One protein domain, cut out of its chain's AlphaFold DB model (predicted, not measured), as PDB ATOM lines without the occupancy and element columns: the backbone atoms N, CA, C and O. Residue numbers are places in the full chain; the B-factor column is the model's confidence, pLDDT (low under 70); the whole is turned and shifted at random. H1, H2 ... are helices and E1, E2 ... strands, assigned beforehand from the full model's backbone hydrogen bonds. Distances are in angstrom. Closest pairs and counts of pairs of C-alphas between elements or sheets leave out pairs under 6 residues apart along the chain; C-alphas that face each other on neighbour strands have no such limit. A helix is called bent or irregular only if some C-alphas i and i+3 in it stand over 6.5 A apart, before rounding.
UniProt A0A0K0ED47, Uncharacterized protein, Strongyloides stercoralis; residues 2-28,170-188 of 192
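What this domain is: This is residues 2 to 28 and 170 to 188 of the 192 residues of an uncharacterized protein of Strongyloides stercoralis (UniProt A0A0K0ED47). The model is a long helical arm with a small head: H1 sticks out as one helix, and past its end a two-stranded hairpin, E1 and E2, is set across its line, with the one-turn helix H2 at the end of the hairpin away from its turn. Residues 24 to 28 lead from H1 to the head, and residues 2 to 25, of which 2 to 23 belong to H1, stand free. The printed part has 46 residues, with two named helices and two named strands in the order H1, E1, E2, H2; the sheet has the order E1 - E2 and is antiparallel, and the class is mixed, helices and strands. The whole is extended, with a radius of gyration of the C-alphas of 18.0 A, and its C-alphas span 54 by 23 by 10 A, a rod whose length is made by the arm.

Where its parts are: H1 takes residues 2 to 23, from C-alpha 2 at (61.963, -7.293, 36.918) to C-alpha 23 at (35.016, 0.790, 51.368), 31.6 A from first to last C-alpha. It is neither bent nor irregular, but only just: C-alphas 18 and 21 are 6.4 A apart. After the cut, E1 takes residues 170 to 172, 6.9 A long. E2, residues 177 to 180, is 9.8 A long. H2, residues 183 to 186, is 4.9 A long and ends with C-alpha 186 at (19.806, 10.492, 59.391).

How they stand to each other: H1 is apart from E2 and from H2. In the backbone of H1, 16 of 18 O i to N i+4 pairs are within hydrogen-bond range; H2, with 4 residues, is too short for such a pair, and its 1 O i to N i+3 pair is within range. E1 and E2 form a hairpin over a tight link of 4 residues, antiparallel at 147 degrees between their directions. C-alphas 171 and 179 face each other at 5.0 A. N 171 and O 179 are 2.8 A apart, and N 179 and O 171 also 2.8 A, both within hydrogen-bond range. A tight link of 2 residues joins E2 to H2. The closest C-alphas of E2 and H2 are those of Ile 180 and Ala 186, 6.8 A apart. Those of E1 and H2 are Thr 170 and Ala 186, 6.4 A apart.

The domain as a whole: The two C-alphas farthest apart, those of Val 2 and Thr 188, are 55.2 A from each other. Residues 29 to 169 are not printed, and C-alphas 28 and 170 are 8.5 A apart across this cut, over which H1 is linked to E1. Of the links that are printed whole, none is long. The mean pLDDT of the printed part is 80.0; residues 19 to 26 are under 70.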
ATOM      1  N   VAL A   2      63.288  -7.154  37.573       75.79
ATOM      2  CA  VAL A   2      61.963  -7.293  36.918       75.79
ATOM      3  C   VAL A   2      60.967  -8.118  37.750       75.79
ATOM      4  O   VAL A   2      59.839  -7.685  37.958       75.79
ATOM      5  N   THR A   3      61.399  -9.244  38.321       77.70
ATOM      6  CA  THR A   3      60.564 -10.113  39.172       77.70
ATOM      7  C   THR A   3      60.049  -9.424  40.435       77.70
ATOM      8  O   THR A   3      58.890  -9.606  40.795       77.70
ATOM      9  N   LEU A   4      60.860  -8.570  41.072       81.09
ATOM     10  CA  LEU A   4      60.448  -7.831  42.270       81.09
ATOM     11  C   LEU A   4      59.358  -6.791  41.955       81.09
ATOM     12  O   LEU A   4      58.420  -6.634  42.730       81.09
ATOM     13  N   LYS A   5      59.441  -6.121  40.794       81.57
ATOM     14  CA  LYS A   5      58.411  -5.166  40.352       81.57
ATOM     15  C   LYS A   5      57.072  -5.852  40.067       81.57
ATOM     16  O   LYS A   5      56.038  -5.314  40.442       81.57
ATOM     17  N   ILE A   6      57.094  -7.032  39.442       80.73
ATOM     18  CA  ILE A   6      55.874  -7.799  39.139       80.73
ATOM     19  C   ILE A   6      55.188  -8.253  40.433       80.73
ATOM     20  O   ILE A   6      53.983  -8.064  40.578       80.73
ATOM     21  N   LEU A   7      55.949  -8.776  41.402       82.32
ATOM     22  CA  LEU A   7      55.408  -9.177  42.706       82.32
ATOM     23  C   LEU A   7      54.772  -8.004  43.466       82.32
ATOM     24  O   LEU A   7      53.701  -8.171  44.046       82.32
ATOM     25  N   LEU A   8      55.393  -6.821  43.420       82.77
ATOM     26  CA  LEU A   8      54.851  -5.616  44.049       82.77
ATOM     27  C   LEU A   8      53.548  -5.149  43.378       82.77
ATOM     28  O   LEU A   8      52.620  -4.721  44.052       82.77
ATOM     29  N   PHE A   9      53.456  -5.250  42.047       81.37
ATOM     30  CA  PHE A   9      52.249  -4.856  41.318       81.37
ATOM     31  C   PHE A   9      51.081  -5.810  41.594       81.37
ATOM     32  O   PHE A   9      49.953  -5.362  41.800       81.37
ATOM     33  N   ILE A  10      51.359  -7.118  41.657       82.88
ATOM     34  CA  ILE A  10      50.354  -8.123  42.016       82.88
ATOM     35  C   ILE A  10      49.860  -7.869  43.439       82.88
ATOM     36  O   ILE A  10      48.652  -7.785  43.618       82.88
ATOM     37  N   SER A  11      50.752  -7.665  44.421       81.37
ATOM     38  CA  SER A  11      50.337  -7.451  45.817       81.37
ATOM     39  C   SER A  11      49.507  -6.179  46.007       81.37
ATOM     40  O   SER A  11      48.499  -6.214  46.710       81.37
ATOM     41  N   ILE A  12      49.871  -5.075  45.343       81.24
ATOM     42  CA  ILE A  12      49.083  -3.835  45.365       81.24
ATOM     43  C   ILE A  12      47.710  -4.072  44.731       81.24
ATOM     44  O   ILE A  12      46.703  -3.658  45.299       81.24
ATOM     45  N   SER A  13      47.646  -4.778  43.597       79.45
ATOM     46  CA  SER A  13      46.371  -5.099  42.953       79.45
ATOM     47  C   SER A  13      45.484  -5.966  43.844       79.45
ATOM     48  O   SER A  13      44.286  -5.701  43.901       79.45
ATOM     49  N   THR A  14      46.028  -6.963  44.555       79.30
ATOM     50  CA  THR A  14      45.235  -7.777  45.491       79.30
ATOM     51  C   THR A  14      44.748  -6.953  46.673       79.30
ATOM     52  O   THR A  14      43.587  -7.089  47.038       79.30
ATOM     53  N   ILE A  15      45.585  -6.077  47.240       78.76
ATOM     54  CA  ILE A  15      45.194  -5.192  48.349       78.76
ATOM     55  C   ILE A  15      44.092  -4.219  47.911       78.76
ATOM     56  O   ILE A  15      43.112  -4.039  48.626       78.76
ATOM     57  N   ILE A  16      44.205  -3.623  46.720       74.55
ATOM     58  CA  ILE A  16      43.154  -2.747  46.183       74.55
ATOM     59  C   ILE A  16      41.864  -3.544  45.968       74.55
ATOM     60  O   ILE A  16      40.802  -3.073  46.361       74.55
ATOM     61  N   PHE A  17      41.938  -4.759  45.410       71.66
ATOM     62  CA  PHE A  17      40.752  -5.592  45.178       71.66
ATOM     63  C   PHE A  17      40.096  -6.098  46.467       71.66
ATOM     64  O   PHE A  17      38.882  -6.276  46.483       71.66
ATOM     65  N   THR A  18      40.857  -6.328  47.542       72.21
ATOM     66  CA  THR A  18      40.296  -6.741  48.840       72.21
ATOM     67  C   THR A  18      39.768  -5.563  49.654       72.21
ATOM     68  O   THR A  18      38.811  -5.743  50.404       72.21
ATOM     69  N   LEU A  19      40.330  -4.360  49.484       61.85
ATOM     70  CA  LEU A  19      39.848  -3.134  50.133       61.85
ATOM     71  C   LEU A  19      38.669  -2.479  49.400       61.85
ATOM     72  O   LEU A  19      37.858  -1.799  50.024       61.85
ATOM     73  N   PHE A  20      38.528  -2.669  48.087       59.18
ATOM     74  CA  PHE A  20      37.404  -2.094  47.342       59.18
ATOM     75  C   PHE A  20      36.018  -2.520  47.862       59.18
ATOM     76  O   PHE A  20      35.174  -1.643  48.050       59.18
ATOM     77  N   PRO A  21      35.745  -3.813  48.140       56.01
ATOM     78  CA  PRO A  21      34.440  -4.215  48.654       56.01
ATOM     79  C   PRO A  21      34.189  -3.747  50.093       56.01
ATOM     80  O   PRO A  21      33.028  -3.615  50.467       56.01
ATOM     81  N   THR A  22      35.224  -3.463  50.895       54.52
ATOM     82  CA  THR A  22      35.034  -2.972  52.272       54.52
ATOM     83  C   THR A  22      34.750  -1.473  52.341       54.52
ATOM     84  O   THR A  22      34.057  -1.043  53.255       54.52
ATOM     85  N   ILE A  23      35.231  -0.672  51.383       55.24
ATOM     86  CA  ILE A  23      35.016   0.790  51.368       55.24
ATOM     87  C   ILE A  23      33.644   1.166  50.771       55.24
ATOM     88  O   ILE A  23      33.125   2.246  51.038       55.24
ATOM     89  N   LEU A  24      33.029   0.281  49.981       53.43
ATOM     90  CA  LEU A  24      31.781   0.541  49.253       53.43
ATOM     91  C   LEU A  24      30.548  -0.156  49.844       53.43
ATOM     92  O   LEU A  24      29.553  -0.335  49.138       53.43
ATOM     93  N   SER A  25      30.560  -0.500  51.136       57.56
ATOM     94  CA  SER A  25      29.296  -0.692  51.851       57.56
ATOM     95  C   SER A  25      28.606   0.669  51.960       57.56
ATOM     96  O   SER A  25      28.754   1.395  52.936       57.56
ATOM     97  N   LEU A  26      27.902   1.060  50.896       65.59
ATOM     98  CA  LEU A  26      26.943   2.152  50.942       65.59
ATOM     99  C   LEU A  26      25.917   1.775  52.008       65.59
ATOM    100  O   LEU A  26      25.143   0.835  51.807       65.59
ATOM    101  N   ASP A  27      25.935   2.474  53.139       84.44
ATOM    102  CA  ASP A  27      24.966   2.221  54.194       84.44
ATOM    103  C   ASP A  27      23.577   2.562  53.659       84.44
ATOM    104  O   ASP A  27      23.258   3.704  53.308       84.44
ATOM    105  N   THR A  28      22.754   1.524  53.525       88.46
ATOM    106  CA  THR A  28      21.379   1.643  53.051       88.46
ATOM    107  C   THR A  28      20.419   1.236  54.146       88.46
ATOM    108  O   THR A  28      20.647   0.270  54.873       88.46
ATOM    109  N   THR A 170      18.662  10.873  54.058       92.00
ATOM    110  CA  THR A 170      18.756   9.735  53.143       92.00
ATOM    111  C   THR A 170      18.210  10.087  51.754       92.00
ATOM    112  O   THR A 170      17.408  11.013  51.604       92.00
ATOM    113  N   GLN A 171      18.644   9.361  50.724       92.13
ATOM    114  CA  GLN A 171      18.237   9.549  49.332       92.13
ATOM    115  C   GLN A 171      17.624   8.266  48.769       92.13
ATOM    116  O   GLN A 171      18.191   7.185  48.901       92.13
ATOM    117  N   LYS A 172      16.470   8.374  48.107       91.75
ATOM    118  CA  LYS A 172      15.801   7.221  47.489       91.75
ATOM    119  C   LYS A 172      16.664   6.648  46.364       91.75
ATOM    120  O   LYS A 172      16.894   7.331  45.370       91.75
ATOM    121  N   ILE A 173      17.115   5.402  46.520       91.25
ATOM    122  CA  ILE A 173      17.792   4.651  45.451       91.25
ATOM    123  C   ILE A 173      16.734   3.959  44.594       91.25
ATOM    124  O   ILE A 173      16.761   4.012  43.367       91.25
ATOM    125  N   ASN A 174      15.797   3.286  45.260       91.07
ATOM    126  CA  ASN A 174      14.703   2.562  44.633       91.07
ATOM    127  C   ASN A 174      13.469   2.577  45.549       91.07
ATOM    128  O   ASN A 174      13.426   3.288  46.551       91.07
ATOM    129  N   GLN A 175      12.437   1.814  45.193       88.67
ATOM    130  CA  GLN A 175      11.185   1.760  45.946       88.67
ATOM    131  C   GLN A 175      11.347   1.245  47.383       88.67
ATOM    132  O   GLN A 175      10.536   1.606  48.219       88.67
ATOM    133  N   HIS A 176      12.366   0.435  47.675       88.77
ATOM    134  CA  HIS A 176      12.519  -0.256  48.959       88.77
ATOM    135  C   HIS A 176      13.728   0.197  49.777       88.77
ATOM    136  O   HIS A 176      13.804  -0.116  50.962       88.77
ATOM    137  N   LYS A 177      14.680   0.906  49.165       90.54
ATOM    138  CA  LYS A 177      15.960   1.265  49.778       90.54
ATOM    139  C   LYS A 177      16.265   2.749  49.641       90.54
ATOM    140  O   LYS A 177      16.109   3.349  48.571       90.54
ATOM    141  N   CYS A 178      16.781   3.297  50.729       92.14
ATOM    142  CA  CYS A 178      17.295   4.649  50.833       92.14
ATOM    143  C   CYS A 178      18.790   4.588  51.158       92.14
ATOM    144  O   CYS A 178      19.208   3.807  52.009       92.14
ATOM    145  N   LEU A 179      19.588   5.407  50.484       92.85
ATOM    146  CA  LEU A 179      21.000   5.614  50.779       92.85
ATOM    147  C   LEU A 179      21.153   6.609  51.922       92.85
ATOM    148  O   LEU A 179      20.533   7.667  51.853       92.85
ATOM    149  N   ILE A 180      22.006   6.350  52.908       90.95
ATOM    150  CA  ILE A 180      22.382   7.374  53.891       90.95
ATOM    151  C   ILE A 180      23.339   8.368  53.218       90.95
ATOM    152  O   ILE A 180      24.461   8.017  52.868       90.95
ATOM    153  N   SER A 181      22.884   9.606  53.001       90.30
ATOM    154  CA  SER A 181      23.689  10.675  52.386       90.30
ATOM    155  C   SER A 181      24.275  11.644  53.415       90.30
ATOM    156  O   SER A 181      25.311  12.252  53.160       90.30
ATOM    157  N   ASP A 182      23.636  11.767  54.578       90.47
ATOM    158  CA  ASP A 182      24.091  12.565  55.716       90.47
ATOM    159  C   ASP A 182      23.820  11.779  57.014       90.47
ATOM    160  O   ASP A 182      22.695  11.815  57.527       90.47
ATOM    161  N   PRO A 183      24.824  11.049  57.544       86.96
ATOM    162  CA  PRO A 183      24.666  10.232  58.747       86.96
ATOM    163  C   PRO A 183      24.244  11.034  59.979       86.96
ATOM    164  O   PRO A 183      23.430  10.564  60.771       86.96
ATOM    165  N   LEU A 184      24.732  12.271  60.132       86.76
ATOM    166  CA  LEU A 184      24.387  13.116  61.278       86.76
ATOM    167  C   LEU A 184      22.898  13.453  61.261       86.76
ATOM    168  O   LEU A 184      22.216  13.305  62.275       86.76
ATOM    169  N   LYS A 185      22.364  13.839  60.101       87.95
ATOM    170  CA  LYS A 185      20.930  14.107  59.958       87.95
ATOM    171  C   LYS A 185      20.094  12.832  60.051       87.95
ATOM    172  O   LYS A 185      19.052  12.839  60.706       87.95
ATOM    173  N   ALA A 186      20.544  11.747  59.428       84.41
ATOM    174  CA  ALA A 186      19.806  10.492  59.391       84.41
ATOM    175  C   ALA A 186      19.720   9.822  60.775       84.41
ATOM    176  O   ALA A 186      18.659   9.299  61.112       84.41
ATOM    177  N   SER A 187      20.754   9.951  61.618       84.66
ATOM    178  CA  SER A 187      20.790   9.404  62.989       84.66
ATOM    179  C   SER A 187      19.647   9.883  63.898       84.66
ATOM    180  O   SER A 187      19.340   9.263  64.910       84.66
ATOM    181  N   THR A 188      18.959  10.971  63.528       84.89
ATOM    182  CA  THR A 188      17.769  11.451  64.250       84.89
ATOM    183  C   THR A 188      16.499  10.635  63.963       84.89
ATOM    184  O   THR A 188      15.499  10.787  64.667       84.89
TER     185      THR A 188